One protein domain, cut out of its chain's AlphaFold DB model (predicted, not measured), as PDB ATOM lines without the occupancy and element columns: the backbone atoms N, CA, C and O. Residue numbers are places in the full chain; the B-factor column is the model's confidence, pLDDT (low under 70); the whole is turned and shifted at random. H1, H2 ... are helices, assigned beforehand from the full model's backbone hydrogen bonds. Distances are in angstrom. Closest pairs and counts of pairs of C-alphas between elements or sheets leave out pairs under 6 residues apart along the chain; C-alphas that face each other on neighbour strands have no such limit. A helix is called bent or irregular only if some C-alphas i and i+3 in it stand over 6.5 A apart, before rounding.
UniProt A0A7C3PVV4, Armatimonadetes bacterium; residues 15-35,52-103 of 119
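What this domain is: This is residues 15 to 35 and 52 to 103 of the 119 residues of a protein of Armatimonadetes bacterium (UniProt A0A7C3PVV4). The model is a long, thin rod of loosely joined helices: H1 lies along its middle with H3a, the first arm of the bent helix H3, packed on it, while H3b runs on past the beginning of H1 to one end of the rod and H2 reaches the other end. Residues 92 to 103 of H3b stick out, as do residues 65 to 71. The printed part has 73 residues with three named helices, H1, H2 and H3 in chain order, and no named strand; its class is all helix. It is extended, with a radius of gyration of the C-alphas of 18.6 A and spans of 67 by 21 by 17 A.

Where its parts are: H1 is residues 15 to 35, 30.4 A long, with C-alpha 15 at (221.851, 160.274, 147.686). H2 is residues 52 to 68, 23.8 A long. H3, residues 75 to 103, was assigned as one helix by its hydrogen bonds but is bent, with C-alphas 82 and 85 7.0 A apart. Its arms are H3a, residues 75 to 82, and H3b, residues 85 to 103, 27.2 A long and ending with C-alpha 103 at (239.105, 176.584, 160.128).

How they stand to each other: H1 touches H3a with residues 18 to 26 alone; the closest C-alphas, of Ala 22 and Ala 76, are 4.4 A apart. They run opposite ways at a tilt of 37 degrees, only just steep. H3a and H3b stand at a steep tilt of 50 degrees. H1 and H3b are close but not clearly touching, with the closest C-alphas, of Ile 15 and Val 87, 7.2 A apart. H1 and H2 are close but not clearly touching, with the closest C-alphas, of Ala 34 and Met 59, 8.0 A apart. H2 is apart from H3a and H3b. Every O i to N i+4 pair is within hydrogen-bond range in H1, H2, H3a and H3b.

The domain as a whole: The two farthest C-alphas, of Gly 52 and Ser 103, are 67.5 A apart. Residues 36 to 51 are not printed, and C-alphas 35 and 52 are 13.3 A apart across this cut. The link from H2 to H3 is short, with 6 residues. The mean pLDDT of the printed part is 84.7; residues 52, 68, 70 and 71 are under 70.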
ATOM      1  N   ILE A  15     221.871 161.266 148.767       92.81
ATOM      2  CA  ILE A  15     221.851 160.274 147.686       92.81
ATOM      3  C   ILE A  15     220.710 159.279 147.924       92.81
ATOM      4  O   ILE A  15     220.005 158.918 146.981       92.81
ATOM      5  N   ALA A  16     220.460 158.894 149.179       91.25
ATOM      6  CA  ALA A  16     219.293 158.092 149.542       91.25
ATOM      7  C   ALA A  16     217.972 158.847 149.286       91.25
ATOM      8  O   ALA A  16     217.056 158.288 148.683       91.25
ATOM      9  N   GLU A  17     217.895 160.132 149.643       94.12
ATOM     10  CA  GLU A  17     216.746 161.000 149.348       94.12
ATOM     11  C   GLU A  17     216.501 161.137 147.841       94.12
ATOM     12  O   GLU A  17     215.357 161.045 147.396       94.12
ATOM     13  N   LEU A  18     217.562 161.292 147.036       94.50
ATOM     14  CA  LEU A  18     217.457 161.313 145.575       94.50
ATOM     15  C   LEU A  18     216.854 160.008 145.039       94.50
ATOM     16  O   LEU A  18     215.949 160.053 144.205       94.50
ATOM     17  N   LYS A  19     217.344 158.852 145.504       92.44
ATOM     18  CA  LYS A  19     216.822 157.534 145.103       92.44
ATOM     19  C   LYS A  19     215.346 157.391 145.476       92.44
ATOM     20  O   LYS A  19     214.544 156.990 144.637       92.44
ATOM     21  N   HIS A  20     214.977 157.787 146.692       90.62
ATOM     22  CA  HIS A  20     213.595 157.740 147.163       90.62
ATOM     23  C   HIS A  20     212.671 158.669 146.353       90.62
ATOM     24  O   HIS A  20     211.598 158.260 145.909       90.62
ATOM     25  N   ALA A  21     213.102 159.902 146.072       93.69
ATOM     26  CA  ALA A  21     212.349 160.831 145.229       93.69
ATOM     27  C   ALA A  21     212.177 160.296 143.795       93.69
ATOM     28  O   ALA A  21     211.088 160.379 143.224       93.69
ATOM     29  N   ALA A  22     213.226 159.693 143.227       93.19
ATOM     30  CA  ALA A  22     213.185 159.081 141.903       93.19
ATOM     31  C   ALA A  22     212.204 157.893 141.831       93.19
ATOM     32  O   ALA A  22     211.454 157.775 140.861       93.19
ATOM     33  N   GLN A  23     212.145 157.057 142.875       90.44
ATOM     34  CA  GLN A  23     211.135 155.996 143.015       90.44
ATOM     35  C   GLN A  23     209.709 156.561 143.099       90.44
ATOM     36  O   GLN A  23     208.780 156.004 142.507       90.44
ATOM     37  N   GLY A  24     209.528 157.692 143.788       87.50
ATOM     38  CA  GLY A  24     208.252 158.405 143.842       87.50
ATOM     39  C   GLY A  24     207.763 158.844 142.458       87.50
ATOM     40  O   GLY A  24     206.603 158.617 142.118       87.50
ATOM     41  N   ILE A  25     208.654 159.400 141.630       90.62
ATOM     42  CA  ILE A  25     208.347 159.800 140.245       90.62
ATOM     43  C   ILE A  25     207.910 158.590 139.411       90.62
ATOM     44  O   ILE A  25     206.883 158.641 138.733       90.62
ATOM     45  N   GLU A  26     208.661 157.491 139.484       87.94
ATOM     46  CA  GLU A  26     208.321 156.259 138.767       87.94
ATOM     47  C   GLU A  26     206.958 155.711 139.203       87.94
ATOM     48  O   GLU A  26     206.131 155.365 138.362       87.94
ATOM     49  N   THR A  27     206.676 155.722 140.506       86.88
ATOM     50  CA  THR A  27     205.381 155.300 141.053       86.88
ATOM     51  C   THR A  27     204.230 156.134 140.492       86.88
ATOM     52  O   THR A  27     203.195 155.585 140.112       86.88
ATOM     53  N   MET A  28     204.385 157.461 140.427       86.06
ATOM     54  CA  MET A  28     203.366 158.346 139.853       86.06
ATOM     55  C   MET A  28     203.137 158.046 138.371       86.06
ATOM     56  O   MET A  28     201.991 157.958 137.933       86.06
ATOM     57  N   PHE A  29     204.214 157.843 137.613       88.38
ATOM     58  CA  PHE A  29     204.129 157.523 136.194       88.38
ATOM     59  C   PHE A  29     203.444 156.176 135.946       88.38
ATOM     60  O   PHE A  29     202.530 156.103 135.130       88.38
ATOM     61  N   VAL A  30     203.826 155.124 136.677       84.75
ATOM     62  CA  VAL A  30     203.201 153.796 136.559       84.75
ATOM     63  C   VAL A  30     201.709 153.873 136.880       84.75
ATOM     64  O   VAL A  30     200.897 153.324 136.140       84.75
ATOM     65  N   LYS A  31     201.323 154.609 137.931       81.81
ATOM     66  CA  LYS A  31     199.907 154.837 138.259       81.81
ATOM     67  C   LYS A  31     199.160 155.544 137.131       81.81
ATOM     68  O   LYS A  31     198.042 155.144 136.800       81.81
ATOM     69  N   LEU A  32     199.757 156.580 136.542       85.50
ATOM     70  CA  LEU A  32     199.159 157.313 135.428       85.50
ATOM     71  C   LEU A  32     198.998 156.413 134.199       85.50
ATOM     72  O   LEU A  32     197.918 156.374 133.617       85.50
ATOM     73  N   LEU A  33     200.036 155.651 133.852       84.00
ATOM     74  CA  LEU A  33     200.022 154.714 132.733       84.00
ATOM     75  C   LEU A  33     198.945 153.640 132.918       84.00
ATOM     76  O   LEU A  33     198.122 153.449 132.029       84.00
ATOM     77  N   ALA A  34     198.896 152.991 134.085       78.12
ATOM     78  CA  ALA A  34     197.879 151.988 134.396       78.12
ATOM     79  C   ALA A  34     196.459 152.575 134.315       78.12
ATOM     80  O   ALA A  34     195.549 151.957 133.763       78.12
ATOM     81  N   THR A  35     196.273 153.802 134.810       79.38
ATOM     82  CA  THR A  35     194.989 154.511 134.727       79.38
ATOM     83  C   THR A  35     194.599 154.803 133.280       79.38
ATOM     84  O   THR A  35     193.439 154.620 132.919       79.38
ATOM     85  N   GLY A  52     186.990 142.820 130.455       69.19
ATOM     86  CA  GLY A  52     187.664 143.986 131.026       69.19
ATOM     87  C   GLY A  52     188.316 143.677 132.374       69.19
ATOM     88  O   GLY A  52     189.428 144.131 132.632       69.19
ATOM     89  N   GLU A  53     187.648 142.871 133.202       71.56
ATOM     90  CA  GLU A  53     188.192 142.381 134.477       71.56
ATOM     91  C   GLU A  53     189.398 141.472 134.236       71.56
ATOM     92  O   GLU A  53     190.459 141.712 134.800       71.56
ATOM     93  N   ILE A  54     189.295 140.529 133.292       73.31
ATOM     94  CA  ILE A  54     190.415 139.660 132.907       73.31
ATOM     95  C   ILE A  54     191.620 140.484 132.426       73.31
ATOM     96  O   ILE A  54     192.752 140.208 132.819       73.31
ATOM     97  N   TYR A  55     191.414 141.510 131.591       73.12
ATOM     98  CA  TYR A  55     192.514 142.368 131.133       73.12
ATOM     99  C   TYR A  55     193.127 143.191 132.272       73.12
ATOM    100  O   TYR A  55     194.350 143.338 132.333       73.12
ATOM    101  N   ALA A  56     192.298 143.716 133.178       74.38
ATOM    102  CA  ALA A  56     192.771 144.425 134.360       74.38
ATOM    103  C   ALA A  56     193.618 143.509 135.254       74.38
ATOM    104  O   ALA A  56     194.708 143.915 135.648       74.38
ATOM    105  N   ASP A  57     193.184 142.268 135.473       79.44
ATOM    106  CA  ASP A  57     193.912 141.275 136.263       79.44
ATOM    107  C   ASP A  57     195.249 140.891 135.617       79.44
ATOM    108  O   ASP A  57     196.275 140.870 136.295       79.44
ATOM    109  N   PHE A  58     195.281 140.654 134.298       79.81
ATOM    110  CA  PHE A  58     196.535 140.395 133.574       79.81
ATOM    111  C   PHE A  58     197.501 141.582 133.657       79.81
ATOM    112  O   PHE A  58     198.711 141.393 133.810       79.81
ATOM    113  N   MET A  59     196.983 142.809 133.562       77.31
ATOM    114  CA  MET A  59     197.788 144.022 133.684       77.31
ATOM    115  C   MET A  59     198.340 144.180 135.106       77.31
ATOM    116  O   MET A  59     199.534 144.430 135.280       77.31
ATOM    117  N   ASP A  60     197.500 143.990 136.120       77.50
ATOM    118  CA  ASP A  60     197.894 144.078 137.524       77.50
ATOM    119  C   ASP A  60     198.911 142.976 137.876       77.50
ATOM    120  O   ASP A  60     199.901 143.257 138.553       77.50
ATOM    121  N   GLN A  61     198.761 141.758 137.336       80.94
ATOM    122  CA  GLN A  61     199.757 140.684 137.440       80.94
ATOM    123  C   GLN A  61     201.095 141.066 136.796       80.94
ATOM    124  O   GLN A  61     202.138 140.883 137.423       80.94
ATOM    125  N   ALA A  62     201.093 141.632 135.586       74.88
ATOM    126  CA  ALA A  62     202.321 142.052 134.907       74.88
ATOM    127  C   ALA A  62     203.048 143.178 135.666       74.88
ATOM    128  O   ALA A  62     204.279 143.169 135.790       74.88
ATOM    129  N   ILE A  63     202.292 144.131 136.222       77.62
ATOM    130  CA  ILE A  63     202.827 145.191 137.084       77.62
ATOM    131  C   ILE A  63     203.398 144.580 138.367       77.62
ATOM    132  O   ILE A  63     204.541 144.871 138.724       77.62
ATOM    133  N   ALA A  64     202.647 143.706 139.039       75.25
ATOM    134  CA  ALA A  64     203.080 143.047 140.265       75.25
ATOM    135  C   ALA A  64     204.344 142.205 140.048       75.25
ATOM    136  O   ALA A  64     205.256 142.261 140.867       75.25
ATOM    137  N   GLU A  65     204.449 141.481 138.934       75.06
ATOM    138  CA  GLU A  65     205.622 140.672 138.602       75.06
ATOM    139  C   GLU A  65     206.858 141.542 138.324       75.06
ATOM    140  O   GLU A  65     207.967 141.225 138.763       75.06
ATOM    141  N   THR A  66     206.669 142.675 137.645       70.75
ATOM    142  CA  THR A  66     207.723 143.671 137.403       70.75
ATOM    143  C   THR A  66     208.237 144.241 138.729       70.75
ATOM    144  O   THR A  66     209.441 144.237 138.996       70.75
ATOM    145  N   LEU A  67     207.320 144.630 139.621       71.38
ATOM    146  CA  LEU A  67     207.650 145.117 140.960       71.38
ATOM    147  C   LEU A  67     208.323 144.038 141.828       71.38
ATOM    148  O   LEU A  67     209.334 144.319 142.471       71.38
ATOM    149  N   ALA A  68     207.822 142.798 141.814       69.00
ATOM    150  CA  ALA A  68     208.346 141.676 142.599       69.00
ATOM    151  C   ALA A  68     209.761 141.255 142.175       69.00
ATOM    152  O   ALA A  68     210.576 140.883 143.016       69.00
ATOM    153  N   LYS A  69     210.100 141.384 140.885       74.06
ATOM    154  CA  LYS A  69     211.470 141.189 140.373       74.06
ATOM    155  C   LYS A  69     212.440 142.296 140.815       74.06
ATOM    156  O   LYS A  69     213.602 142.286 140.404       74.06
ATOM    157  N   GLY A  70     211.981 143.262 141.615       66.19
ATOM    158  CA  GLY A  70     212.775 144.385 142.114       66.19
ATOM    159  C   GLY A  70     213.225 145.345 141.012       66.19
ATOM    160  O   GLY A  70     214.095 146.185 141.233       66.19
ATOM    161  N   ARG A  71     212.664 145.212 139.807       68.25
ATOM    162  CA  ARG A  71     212.990 146.024 138.641       68.25
ATOM    163  C   ARG A  71     211.731 146.764 138.236       68.25
ATOM    164  O   ARG A  71     210.906 146.223 137.520       68.25
ATOM    165  N   GLY A  72     211.596 148.005 138.697       76.38
ATOM    166  CA  GLY A  72     210.614 148.924 138.131       76.38
ATOM    167  C   GLY A  72     210.876 149.189 136.643       76.38
ATOM    168  O   GLY A  72     211.784 148.624 136.029       76.38
ATOM    169  N   ILE A  73     210.098 150.090 136.051       84.94
ATOM    170  CA  ILE A  73     210.184 150.402 134.613       84.94
ATOM    171  C   ILE A  73     211.485 151.123 134.208       84.94
ATOM    172  O   ILE A  73     211.784 151.238 133.024       84.94
ATOM    173  N   GLY A  74     212.281 151.590 135.178       87.88
ATOM    174  CA  GLY A  74     213.630 152.121 134.969       87.88
ATOM    175  C   GLY A  74     213.720 153.648 134.926       87.88
ATOM    176  O   GLY A  74     214.820 154.185 134.780       87.88
ATOM    177  N   ILE A  75     212.603 154.352 135.116       90.94
ATOM    178  CA  ILE A  75     212.566 155.815 135.218       90.94
ATOM    179  C   ILE A  75     213.319 156.267 136.463       90.94
ATOM    180  O   ILE A  75     214.137 157.181 136.375       90.94
ATOM    181  N   ALA A  76     213.110 155.601 137.602       91.50
ATOM    182  CA  ALA A  76     213.799 155.956 138.841       91.50
ATOM    183  C   ALA A  76     215.325 155.898 138.655       91.50
ATOM    184  O   ALA A  76     216.039 156.850 138.964       91.50
ATOM    185  N   ASN A  77     215.817 154.828 138.028       91.75
ATOM    186  CA  ASN A  77     217.238 154.654 137.730       91.75
ATOM    187  C   ASN A  77     217.776 155.731 136.781       91.75
ATOM    188  O   ASN A  77     218.889 156.218 136.976       91.75
ATOM    189  N   LEU A  78     217.010 156.103 135.751       94.00
ATOM    190  CA  LEU A  78     217.406 157.146 134.805       94.00
ATOM    191  C   LEU A  78     217.504 158.514 135.489       94.00
ATOM    192  O   LEU A  78     218.484 159.237 135.293       94.00
ATOM    193  N   VAL A  79     216.516 158.851 136.321       94.19
ATOM    194  CA  VAL A  79     216.494 160.090 137.105       94.19
ATOM    195  C   VAL A  79     217.680 160.130 138.064       94.19
ATOM    196  O   VAL A  79     218.418 161.116 138.066       94.19
ATOM    197  N   THR A  80     217.921 159.052 138.819       94.50
ATOM    198  CA  THR A  80     219.075 158.958 139.721       94.50
ATOM    199  C   THR A  80     220.379 159.141 138.954       94.50
ATOM    200  O   THR A  80     221.120 160.060 139.274       94.50
ATOM    201  N   LYS A  81     220.621 158.387 137.874       94.62
ATOM    202  CA  LYS A  81     221.852 158.509 137.070       94.62
ATOM    203  C   LYS A  81     222.087 159.919 136.523       94.62
ATOM    204  O   LYS A  81     223.228 160.359 136.423       94.62
ATOM    205  N   THR A  82     221.018 160.624 136.157       95.69
ATOM    206  CA  THR A  82     221.108 161.973 135.579       95.69
ATOM    207  C   THR A  82     221.412 163.032 136.640       95.69
ATOM    208  O   THR A  82     222.147 163.986 136.382       95.69
ATOM    209  N   LEU A  83     220.826 162.897 137.830       95.81
ATOM    210  CA  LEU A  83     220.882 163.923 138.872       95.81
ATOM    211  C   LEU A  83     221.959 163.666 139.926       95.81
ATOM    212  O   LEU A  83     222.440 164.623 140.532       95.81
ATOM    213  N   GLU A  84     222.369 162.416 140.121       94.94
ATOM    214  CA  GLU A  84     223.374 162.010 141.104       94.94
ATOM    215  C   GLU A  84     224.680 162.805 140.970       94.94
ATOM    216  O   GLU A  84     225.095 163.376 141.979       94.94
ATOM    217  N   PRO A  85     225.268 163.016 139.771       94.06
ATOM    218  CA  PRO A  85     226.468 163.845 139.639       94.06
ATOM    219  C   PRO A  85     226.281 165.281 140.149       94.06
ATOM    220  O   PRO A  85     227.185 165.854 140.752       94.06
ATOM    221  N   ARG A  86     225.096 165.871 139.946       94.38
ATOM    222  CA  ARG A  86     224.790 167.234 140.409       94.38
ATOM    223  C   ARG A  86     224.602 167.277 141.921       94.38
ATOM    224  O   ARG A  86     225.087 168.199 142.570       94.38
ATOM    225  N   VAL A  87     223.910 166.290 142.493       94.38
ATOM    226  CA  VAL A  87     223.762 166.167 143.953       94.38
ATOM    227  C   VAL A  87     225.130 165.986 144.605       94.38
ATOM    228  O   VAL A  87     225.427 166.657 145.590       94.38
ATOM    229  N   GLN A  88     225.994 165.183 143.992       91.94
ATOM    230  CA  GLN A  88     227.361 164.955 144.434       91.94
ATOM    231  C   GLN A  88     228.198 166.234 144.463       91.94
ATOM    232  O   GLN A  88     228.863 166.523 145.456       91.94
ATOM    233  N   GLN A  89     228.124 167.037 143.398       91.44
ATOM    234  CA  GLN A  89     228.798 168.336 143.329       91.44
ATOM    235  C   GLN A  89     228.318 169.290 144.426       91.44
ATOM    236  O   GLN A  89     229.126 170.001 145.019       91.44
ATOM    237  N   ARG A  90     227.012 169.294 144.723       91.44
ATOM    238  CA  ARG A  90     226.453 170.120 145.801       91.44
ATOM    239  C   ARG A  90     226.917 169.656 147.178       91.44
ATOM    240  O   ARG A  90     227.241 170.502 148.002       91.44
ATOM    241  N   ILE A  91     226.995 168.343 147.409       91.31
ATOM    242  CA  ILE A  91     227.534 167.800 148.661       91.31
ATOM    243  C   ILE A  91     228.982 168.246 148.861       91.31
ATOM    244  O   ILE A  91     229.288 168.860 149.880       91.31
ATOM    245  N   ALA A  92     229.829 168.023 147.857       88.19
ATOM    246  CA  ALA A  92     231.240 168.384 147.916       88.19
ATOM    247  C   ALA A  92     231.446 169.887 148.174       88.19
ATOM    248  O   ALA A  92     232.272 170.281 148.997       88.19
ATOM    249  N   ALA A  93     230.674 170.744 147.498       88.31
ATOM    250  CA  ALA A  93     230.756 172.190 147.682       88.31
ATOM    251  C   ALA A  93     230.393 172.615 149.113       88.31
ATOM    252  O   ALA A  93     231.061 173.469 149.695       88.31
ATOM    253  N   GLU A  94     229.358 172.015 149.701       87.75
ATOM    254  CA  GLU A  94     228.960 172.310 151.076       87.75
ATOM    255  C   GLU A  94     229.981 171.826 152.108       87.75
ATOM    256  O   GLU A  94     230.226 172.525 153.088       87.75
ATOM    257  N   GLU A  95     230.602 170.666 151.896       86.94
ATOM    258  CA  GLU A  95     231.661 170.154 152.773       86.94
ATOM    259  C   GLU A  95     232.890 171.070 152.760       86.94
ATOM    260  O   GLU A  95     233.427 171.403 153.817       86.94
ATOM    261  N   VAL A  96     233.283 171.571 151.585       87.25
ATOM    262  CA  VAL A  96     234.362 172.564 151.460       87.25
ATOM    263  C   VAL A  96     234.028 173.847 152.224       87.25
ATOM    264  O   VAL A  96     234.881 174.385 152.932       87.25
ATOM    265  N   LEU A  97     232.788 174.335 152.114       86.75
ATOM    266  CA  LEU A  97     232.340 175.524 152.843       86.75
ATOM    267  C   LEU A  97     232.336 175.298 154.361       86.75
ATOM    268  O   LEU A  97     232.773 176.177 155.102       86.75
ATOM    269  N   ARG A  98     231.895 174.120 154.824       86.19
ATOM    270  CA  ARG A  98     231.908 173.747 156.248       86.19
ATOM    271  C   ARG A  98     233.324 173.707 156.808       86.19
ATOM    272  O   ARG A  98     233.593 174.376 157.800       86.19
ATOM    273  N   HIS A  99     234.244 173.019 156.136       83.56
ATOM    274  CA  HIS A  99     235.639 172.952 156.573       83.56
ATOM    275  C   HIS A  99     236.315 174.321 156.604       83.56
ATOM    276  O   HIS A  99     237.090 174.613 157.518       83.56
ATOM    277  N   ARG A 100     236.000 175.191 155.639       81.19
ATOM    278  CA  ARG A 100     236.491 176.569 155.650       81.19
ATOM    279  C   ARG A 100     235.979 177.334 156.872       81.19
ATOM    280  O   ARG A 100     236.790 177.917 157.587       81.19
ATOM    281  N   ALA A 101     234.679 177.270 157.158       84.00
ATOM    282  CA  ALA A 101     234.087 177.928 158.323       84.00
ATOM    283  C   ALA A 101     234.665 177.409 159.656       84.00
ATOM    284  O   ALA A 101     234.970 178.198 160.547       84.00
ATOM    285  N   GLU A 102     234.888 176.098 159.784       80.12
ATOM    286  CA  GLU A 102     235.507 175.482 160.968       80.12
ATOM    287  C   GLU A 102     236.965 175.927 161.171       80.12
ATOM    288  O   GLU A 102     237.399 176.149 162.304       80.12
ATOM    289  N   SER A 103     237.721 176.098 160.080       76.75
ATOM    290  CA  SER A 103     239.105 176.584 160.128       76.75
ATOM    291  C   SER A 103     239.217 178.066 160.508       76.75
ATOM    292  O   SER A 103     240.195 178.464 161.139       76.75
TER     293      SER A 103